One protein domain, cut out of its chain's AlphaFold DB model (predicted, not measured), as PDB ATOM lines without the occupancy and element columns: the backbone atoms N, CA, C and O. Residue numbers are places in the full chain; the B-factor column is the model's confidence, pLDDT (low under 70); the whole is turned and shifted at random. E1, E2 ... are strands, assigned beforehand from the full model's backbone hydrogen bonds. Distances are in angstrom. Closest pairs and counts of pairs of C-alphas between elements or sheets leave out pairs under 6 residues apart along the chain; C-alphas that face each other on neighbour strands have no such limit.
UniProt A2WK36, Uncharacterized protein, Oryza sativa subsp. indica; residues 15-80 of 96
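This is residues 15 to 80 of the 96 residues of an uncharacterized protein of Oryza sativa subsp. indica (UniProt A2WK36). With little regular structure, this is a small three-stranded sheet, twisted, and a long unnamed stretch, residues 40 to 72, that leaves one end of the sheet, sticks out at residues 43 to 48 and runs back to the other end. The 66 printed residues hold three named strands, E1, E2 and E3, and no named helix. The sheet's order is E2, E1, E3, all antiparallel; the class is all strand, with 21 residues in named elements. The whole is loose, radius of gyration of the C-alphas 14.9 A, and spans 49 by 26 by 18 A.

E1, residues 15 to 21, begins at C-alpha 15 (430.070, 711.297, 364.189) and is 19.9 A long. E2, residues 33 to 39, is 20.1 A long. E3, residues 73 to 79, is 19.7 A long and ends at C-alpha 79 (425.652, 707.620, 361.216).

E1 and E2 form a hairpin at 166 degrees, with N 18 and O 36 2.9 A apart. E3 is antiparallel to E1 at 158 degrees; N 17 and O 76 are 2.8 A apart. E2 and E3, the edge strands, are apart.

The C-alphas farthest apart, of Glu 27 and Ser 44, are 49.8 A apart. Both links are long, the printed part has no cut, and residues 49 to 54 have pLDDT under 70.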
ATOM      1  N   VAL A  15     428.792 710.594 364.171       90.44
ATOM      2  CA  VAL A  15     430.070 711.297 364.189       90.44
ATOM      3  C   VAL A  15     429.943 712.510 363.289       90.44
ATOM      4  O   VAL A  15     429.394 712.430 362.190       90.44
ATOM      5  N   CYS A  16     430.429 713.642 363.772       91.19
ATOM      6  CA  CYS A  16     430.534 714.869 363.012       91.19
ATOM      7  C   CYS A  16     431.986 715.076 362.596       91.19
ATOM      8  O   CYS A  16     432.885 715.056 363.435       91.19
ATOM      9  N   LYS A  17     432.194 715.319 361.306       94.31
ATOM     10  CA  LYS A  17     433.433 715.853 360.753       94.31
ATOM     11  C   LYS A  17     433.189 717.302 360.385       94.31
ATOM     12  O   LYS A  17     432.259 717.601 359.635       94.31
ATOM     13  N   VAL A  18     434.039 718.185 360.886       94.81
ATOM     14  CA  VAL A  18     434.071 719.595 360.507       94.81
ATOM     15  C   VAL A  18     435.439 719.883 359.931       94.81
ATOM     16  O   VAL A  18     436.449 719.559 360.551       94.81
ATOM     17  N   TRP A  19     435.489 720.478 358.749       95.62
ATOM     18  CA  TRP A  19     436.749 720.883 358.149       95.62
ATOM     19  C   TRP A  19     436.621 722.184 357.381       95.62
ATOM     20  O   TRP A  19     435.543 722.581 356.942       95.62
ATOM     21  N   THR A  20     437.756 722.840 357.208       96.56
ATOM     22  CA  THR A  20     437.919 724.031 356.378       96.56
ATOM     23  C   THR A  20     439.131 723.840 355.478       96.56
ATOM     24  O   THR A  20     440.023 723.041 355.777       96.56
ATOM     25  N   GLN A  21     439.137 724.546 354.353       96.56
ATOM     26  CA  GLN A  21     440.230 724.537 353.391       96.56
ATOM     27  C   GLN A  21     440.756 725.951 353.220       96.56
ATOM     28  O   GLN A  21     439.961 726.885 353.121       96.56
ATOM     29  N   ALA A  22     442.074 726.102 353.162       95.75
ATOM     30  CA  ALA A  22     442.694 727.366 352.811       95.75
ATOM     31  C   ALA A  22     442.345 727.752 351.363       95.75
ATOM     32  O   ALA A  22     441.953 726.892 350.552       95.75
ATOM     33  N   PRO A  23     442.504 729.035 351.007       94.88
ATOM     34  CA  PRO A  23     442.652 729.418 349.613       94.88
ATOM     35  C   PRO A  23     443.732 728.552 348.935       94.88
ATOM     36  O   PRO A  23     444.680 728.132 349.602       94.88
ATOM     37  N   PRO A  24     443.588 728.241 347.637       94.38
ATOM     38  CA  PRO A  24     444.634 727.532 346.916       94.38
ATOM     39  C   PRO A  24     445.920 728.354 346.937       94.38
ATOM     40  O   PRO A  24     445.888 729.560 346.691       94.38
ATOM     41  N   ASP A  25     447.032 727.686 347.209       92.31
ATOM     42  CA  ASP A  25     448.351 728.274 347.045       92.31
ATOM     43  C   ASP A  25     448.549 728.733 345.590       92.31
ATOM     44  O   ASP A  25     448.150 728.041 344.650       92.31
ATOM     45  N   ALA A  26     449.120 729.922 345.401       91.31
ATOM     46  CA  ALA A  26     449.168 730.568 344.089       91.31
ATOM     47  C   ALA A  26     450.110 729.860 343.101       91.31
ATOM     48  O   ALA A  26     449.885 729.930 341.893       91.31
ATOM     49  N   GLU A  27     451.142 729.180 343.602       93.88
ATOM     50  CA  GLU A  27     452.151 728.516 342.775       93.88
ATOM     51  C   GLU A  27     451.801 727.045 342.544       93.88
ATOM     52  O   GLU A  27     451.879 726.537 341.426       93.88
ATOM     53  N   THR A  28     451.391 726.353 343.604       95.00
ATOM     54  CA  THR A  28     451.177 724.901 343.594       95.00
ATOM     55  C   THR A  28     449.713 724.506 343.410       95.00
ATOM     56  O   THR A  28     449.421 723.355 343.082       95.00
ATOM     57  N   GLY A  29     448.770 725.424 343.648       94.44
ATOM     58  CA  GLY A  29     447.329 725.153 343.643       94.44
ATOM     59  C   GLY A  29     446.840 724.278 344.805       94.44
ATOM     60  O   GLY A  29     445.645 723.973 344.886       94.44
ATOM     61  N   VAL A  30     447.736 723.859 345.706       94.44
ATOM     62  CA  VAL A  30     447.424 722.984 346.840       94.44
ATOM     63  C   VAL A  30     446.594 723.742 347.874       94.44
ATOM     64  O   VAL A  30     446.771 724.938 348.089       94.44
ATOM     65  N   LYS A  31     445.661 723.036 348.520       94.69
ATOM     66  CA  LYS A  31     444.816 723.582 349.588       94.69
ATOM     67  C   LYS A  31     445.092 722.865 350.896       94.69
ATOM     68  O   LYS A  31     444.749 721.688 351.041       94.69
ATOM     69  N   ASP A  32     445.620 723.599 351.865       93.94
ATOM     70  CA  ASP A  32     445.683 723.128 353.244       93.94
ATOM     71  C   ASP A  32     444.274 722.813 353.749       93.94
ATOM     72  O   ASP A  32     443.325 723.559 353.502       93.94
ATOM     73  N   THR A  33     444.131 721.703 354.469       95.62
ATOM     74  CA  THR A  33     442.868 721.304 355.093       95.62
ATOM     75  C   THR A  33     443.090 721.082 356.578       95.62
ATOM     76  O   THR A  33     444.002 720.358 356.969       95.62
ATOM     77  N   ILE A  34     442.225 721.664 357.407       95.25
ATOM     78  CA  ILE A  34     442.180 721.385 358.845       95.25
ATOM     79  C   ILE A  34     440.836 720.743 359.138       95.25
ATOM     80  O   ILE A  34     439.801 721.254 358.710       95.25
ATOM     81  N   MET A  35     440.861 719.622 359.851       94.88
ATOM     82  CA  MET A  35     439.686 718.816 360.144       94.88
ATOM     83  C   MET A  35     439.661 718.418 361.615       94.88
ATOM     84  O   MET A  35     440.683 718.057 362.190       94.88
ATOM     85  N   MET A  36     438.465 718.441 362.190       93.31
ATOM     86  CA  MET A  36     438.144 717.866 363.486       93.31
ATOM     87  C   MET A  36     437.038 716.832 363.304       93.31
ATOM     88  O   MET A  36     436.077 717.054 362.564       93.31
ATOM     89  N   GLU A  37     437.169 715.718 364.009       92.06
ATOM     90  CA  GLU A  37     436.145 714.687 364.112       92.06
ATOM     91  C   GLU A  37     435.721 714.551 365.575       92.06
ATOM     92  O   GLU A  37     436.565 714.512 366.468       92.06
ATOM     93  N   ALA A  38     434.414 714.509 365.828       87.56
ATOM     94  CA  ALA A  38     433.864 714.393 367.171       87.56
ATOM     95  C   ALA A  38     432.549 713.605 367.178       87.56
ATOM     96  O   ALA A  38     431.755 713.663 366.238       87.56
ATOM     97  N   ASN A  39     432.278 712.908 368.280       87.50
ATOM     98  CA  ASN A  39     430.974 712.292 368.513       87.50
ATOM     99  C   ASN A  39     429.890 713.371 368.660       87.50
ATOM    100  O   ASN A  39     430.059 714.338 369.405       87.50
ATOM    101  N   VAL A  40     428.749 713.185 367.992       84.00
ATOM    102  CA  VAL A  40     427.598 714.083 368.156       84.00
ATOM    103  C   VAL A  40     426.926 713.784 369.489       84.00
ATOM    104  O   VAL A  40     426.440 712.675 369.725       84.00
ATOM    105  N   ARG A  41     426.888 714.797 370.353       77.69
ATOM    106  CA  ARG A  41     426.247 714.728 371.666       77.69
ATOM    107  C   ARG A  41     424.751 715.030 371.559       77.69
ATOM    108  O   ARG A  41     424.326 715.797 370.697       77.69
ATOM    109  N   SER A  42     423.955 714.410 372.427       74.62
ATOM    110  CA  SER A  42     422.519 714.679 372.561       74.62
ATOM    111  C   SER A  42     422.240 715.586 373.752       74.62
ATOM    112  O   SER A  42     422.831 715.387 374.811       74.62
ATOM    113  N   PHE A  43     421.266 716.480 373.603       70.25
ATOM    114  CA  PHE A  43     420.767 717.348 374.668       70.25
ATOM    115  C   PHE A  43     419.298 717.061 374.945       70.25
ATOM    116  O   PHE A  43     418.529 716.783 374.022       70.25
ATOM    117  N   SER A  44     418.907 717.124 376.216       71.31
ATOM    118  CA  SER A  44     417.503 717.020 376.621       71.31
ATOM    119  C   SER A  44     416.773 718.362 376.508       71.31
ATOM    120  O   SER A  44     415.550 718.362 376.355       71.31
ATOM    121  N   VAL A  45     417.506 719.484 376.528       74.12
ATOM    122  CA  VAL A  45     416.960 720.844 376.483       74.12
ATOM    123  C   VAL A  45     417.405 721.572 375.203       74.12
ATOM    124  O   VAL A  45     418.599 721.635 374.907       74.12
ATOM    125  N   PRO A  46     416.476 722.143 374.410       71.75
ATOM    126  CA  PRO A  46     416.828 722.987 373.270       71.75
ATOM    127  C   PRO A  46     417.605 724.236 373.707       71.75
ATOM    128  O   PRO A  46     417.187 724.933 374.626       71.75
ATOM    129  N   GLY A  47     418.706 724.545 373.020       70.00
ATOM    130  CA  GLY A  47     419.538 725.720 373.319       70.00
ATOM    131  C   GLY A  47     420.588 725.496 374.409       70.00
ATOM    132  O   GLY A  47     421.402 726.384 374.650       70.00
ATOM    133  N   GLU A  48     420.617 724.317 375.029       70.62
ATOM    134  CA  GLU A  48     421.720 723.923 375.896       70.62
ATOM    135  C   GLU A  48     422.979 723.671 375.059       70.62
ATOM    136  O   GLU A  48     422.956 722.958 374.053       70.62
ATOM    137  N   VAL A  49     424.087 724.278 375.479       66.81
ATOM    138  CA  VAL A  49     425.399 724.086 374.870       66.81
ATOM    139  C   VAL A  49     426.251 723.322 375.874       66.81
ATOM    140  O   VAL A  49     426.751 723.912 376.827       66.81
ATOM    141  N   ALA A  50     426.476 722.023 375.661       62.97
ATOM    142  CA  ALA A  50     427.603 721.358 376.319       62.97
ATOM    143  C   ALA A  50     428.865 721.788 375.583       62.97
ATOM    144  O   ALA A  50     429.333 721.116 374.666       62.97
ATOM    145  N   MET A  51     429.426 722.922 375.979       61.91
ATOM    146  CA  MET A  51     430.871 723.057 375.909       61.91
ATOM    147  C   MET A  51     431.397 722.116 376.994       61.91
ATOM    148  O   MET A  51     431.210 722.368 378.176       61.91
ATOM    149  N   ASP A  52     431.929 720.969 376.582       57.66
ATOM    150  CA  ASP A  52     432.826 720.209 377.452       57.66
ATOM    151  C   ASP A  52     434.222 720.675 377.044       57.66
ATOM    152  O   ASP A  52     434.456 720.894 375.845       57.66
ATOM    153  N   ASP A  53     435.082 720.937 378.023       55.31
ATOM    154  CA  ASP A  53     436.421 721.483 377.824       55.31
ATOM    155  C   ASP A  53     437.235 720.572 376.889       55.31
ATOM    156  O   ASP A  53     437.883 719.627 377.330       55.31
ATOM    157  N   GLY A  54     437.236 720.837 375.575       57.91
ATOM    158  CA  GLY A  54     438.244 720.222 374.703       57.91
ATOM    159  C   GLY A  54     437.951 720.063 373.216       57.91
ATOM    160  O   GLY A  54     438.896 719.828 372.471       57.91
ATOM    161  N   THR A  55     436.711 720.188 372.727       71.31
ATOM    162  CA  THR A  55     436.443 720.007 371.278       71.31
ATOM    163  C   THR A  55     436.349 721.338 370.537       71.31
ATOM    164  O   THR A  55     435.274 721.787 370.143       71.31
ATOM    165  N   VAL A  56     437.505 721.981 370.351       81.06
ATOM    166  CA  VAL A  56     437.641 723.222 369.578       81.06
ATOM    167  C   VAL A  56     438.466 722.950 368.325       81.06
ATOM    168  O   VAL A  56     439.585 722.448 368.397       81.06
ATOM    169  N   LEU A  57     437.923 723.318 367.164       86.25
ATOM    170  CA  LEU A  57     438.688 723.354 365.923       86.25
ATOM    171  C   LEU A  57     439.502 724.653 365.901       86.25
ATOM    172  O   LEU A  57     438.981 725.715 365.564       86.25
ATOM    173  N   CYS A  58     440.774 724.576 366.285       88.81
ATOM    174  CA  CYS A  58     441.688 725.712 366.209       88.81
ATOM    175  C   CYS A  58     442.037 726.002 364.747       88.81
ATOM    176  O   CYS A  58     442.660 725.172 364.081       88.81
ATOM    177  N   VAL A  59     441.658 727.185 364.255       89.56
ATOM    178  CA  VAL A  59     441.916 727.583 362.869       89.56
ATOM    179  C   VAL A  59     442.863 728.790 362.802       89.56
ATOM    180  O   VAL A  59     442.559 729.833 363.376       89.56
ATOM    181  N   PRO A  60     444.002 728.685 362.096       92.25
ATOM    182  CA  PRO A  60     444.913 729.799 361.885       92.25
ATOM    183  C   PRO A  60     444.360 730.798 360.846       92.25
ATOM    184  O   PRO A  60     443.693 730.376 359.897       92.25
ATOM    185  N   PRO A  61     444.709 732.099 360.930       92.62
ATOM    186  CA  PRO A  61     444.199 733.135 360.020       92.62
ATOM    187  C   PRO A  61     444.458 732.890 358.526       92.62
ATOM    188  O   PRO A  61     443.710 733.379 357.689       92.62
ATOM    189  N   ARG A  62     445.475 732.091 358.167       91.62
ATOM    190  CA  ARG A  62     445.751 731.720 356.763       91.62
ATOM    191  C   ARG A  62     444.617 730.936 356.086       91.62
ATOM    192  O   ARG A  62     444.620 730.776 354.875       91.62
ATOM    193  N   MET A  63     443.664 730.428 356.866       94.81
ATOM    194  CA  MET A  63     442.495 729.703 356.366       94.81
ATOM    195  C   MET A  63     441.352 730.629 355.930       94.81
ATOM    196  O   MET A  63     440.332 730.129 355.460       94.81
ATOM    197  N   LEU A  64     441.486 731.947 356.121       94.69
ATOM    198  CA  LEU A  64     440.490 732.946 355.739       94.69
ATOM    199  C   LEU A  64     440.609 733.299 354.248       94.69
ATOM    200  O   LEU A  64     441.700 733.307 353.679       94.69
ATOM    201  N   HIS A  65     439.474 733.580 353.609       93.44
ATOM    202  CA  HIS A  65     439.347 733.784 352.166       93.44
ATOM    203  C   HIS A  65     439.014 735.236 351.839       93.44
ATOM    204  O   HIS A  65     438.098 735.827 352.415       93.44
ATOM    205  N   GLY A  66     439.705 735.760 350.823       90.81
ATOM    206  CA  GLY A  66     439.391 737.036 350.188       90.81
ATOM    207  C   GLY A  66     439.463 738.247 351.121       90.81
ATOM    208  O   GLY A  66     439.911 738.174 352.261       90.81
ATOM    209  N   ALA A  67     439.003 739.392 350.617       91.88
ATOM    210  CA  ALA A  67     439.001 740.646 351.372       91.88
ATOM    211  C   ALA A  67     438.039 740.623 352.577       91.88
ATOM    212  O   ALA A  67     438.275 741.319 353.560       91.88
ATOM    213  N   SER A  68     436.982 739.806 352.511       93.00
ATOM    214  CA  SER A  68     435.978 739.668 353.573       93.00
ATOM    215  C   SER A  68     436.419 738.771 354.733       93.00
ATOM    216  O   SER A  68     435.690 738.670 355.715       93.00
ATOM    217  N   MET A  69     437.594 738.131 354.644       93.88
ATOM    218  CA  MET A  69     438.144 737.262 355.692       93.88
ATOM    219  C   MET A  69     437.186 736.130 356.107       93.88
ATOM    220  O   MET A  69     437.062 735.793 357.284       93.88
ATOM    221  N   GLU A  70     436.493 735.531 355.138       94.75
ATOM    222  CA  GLU A  70     435.500 734.484 355.399       94.75
ATOM    223  C   GLU A  70     436.143 733.099 355.510       94.75
ATOM    224  O   GLU A  70     437.143 732.803 354.858       94.75
ATOM    225  N   MET A  71     435.545 732.207 356.303       94.50
ATOM    226  CA  MET A  71     436.003 730.823 356.449       94.50
ATOM    227  C   MET A  71     434.888 729.832 356.097       94.50
ATOM    228  O   MET A  71     433.997 729.593 356.919       94.50
ATOM    229  N   PRO A  72     434.942 729.191 354.918       93.38
ATOM    230  CA  PRO A  72     433.972 728.170 354.548       93.38
ATOM    231  C   PRO A  72     434.138 726.904 355.398       93.38
ATOM    232  O   PRO A  72     435.087 726.134 355.227       93.38
ATOM    233  N   LEU A  73     433.185 726.658 356.296       94.56
ATOM    234  CA  LEU A  73     433.112 725.415 357.059       94.56
ATOM    235  C   LEU A  73     432.330 724.356 356.285       94.56
ATOM    236  O   LEU A  73     431.210 724.578 355.827       94.56
ATOM    237  N   ARG A  74     432.910 723.164 356.185       95.12
ATOM    238  CA  ARG A  74     432.253 721.962 355.679       95.12
ATOM    239  C   ARG A  74     431.938 721.063 356.859       95.12
ATOM    240  O   ARG A  74     432.807 720.786 357.680       95.12
ATOM    241  N   VAL A  75     430.689 720.621 356.934       95.00
ATOM    242  CA  VAL A  75     430.186 719.780 358.020       95.00
ATOM    243  C   VAL A  75     429.593 718.518 357.419       95.00
ATOM    244  O   VAL A  75     428.802 718.581 356.478       95.00
ATOM    245  N   ARG A  76     429.958 717.364 357.972       95.75
ATOM    246  CA  ARG A  76     429.384 716.068 357.615       95.75
ATOM    247  C   ARG A  76     429.027 715.307 358.872       95.75
ATOM    248  O   ARG A  76     429.863 715.142 359.750       95.75
ATOM    249  N   ILE A  77     427.793 714.824 358.924       93.31
ATOM    250  CA  ILE A  77     427.296 714.004 360.023       93.31
ATOM    251  C   ILE A  77     427.063 712.605 359.471       93.31
ATOM    252  O   ILE A  77     426.146 712.376 358.685       93.31
ATOM    253  N   ASP A  78     427.919 711.680 359.879       92.44
ATOM    254  CA  ASP A  78     427.828 710.276 359.516       92.44
ATOM    255  C   ASP A  78     427.105 709.511 360.631       92.44
ATOM    256  O   ASP A  78     427.314 709.756 361.820       92.44
ATOM    257  N   LYS A  79     426.245 708.560 360.259       90.38
ATOM    258  CA  LYS A  79     425.652 707.620 361.216       90.38
ATOM    259  C   LYS A  79     426.687 706.553 361.556       90.38
ATOM    260  O   LYS A  79     427.251 705.935 360.656       90.38
ATOM    261  N   LEU A  80     426.888 706.297 362.843       83.75
ATOM    262  CA  LEU A  80     427.717 705.185 363.285       83.75
ATOM    263  C   LEU A  80     427.015 703.871 362.915       83.75
ATOM    264  O   LEU A  80     425.860 703.637 363.286       83.75
TER     265      LEU A  80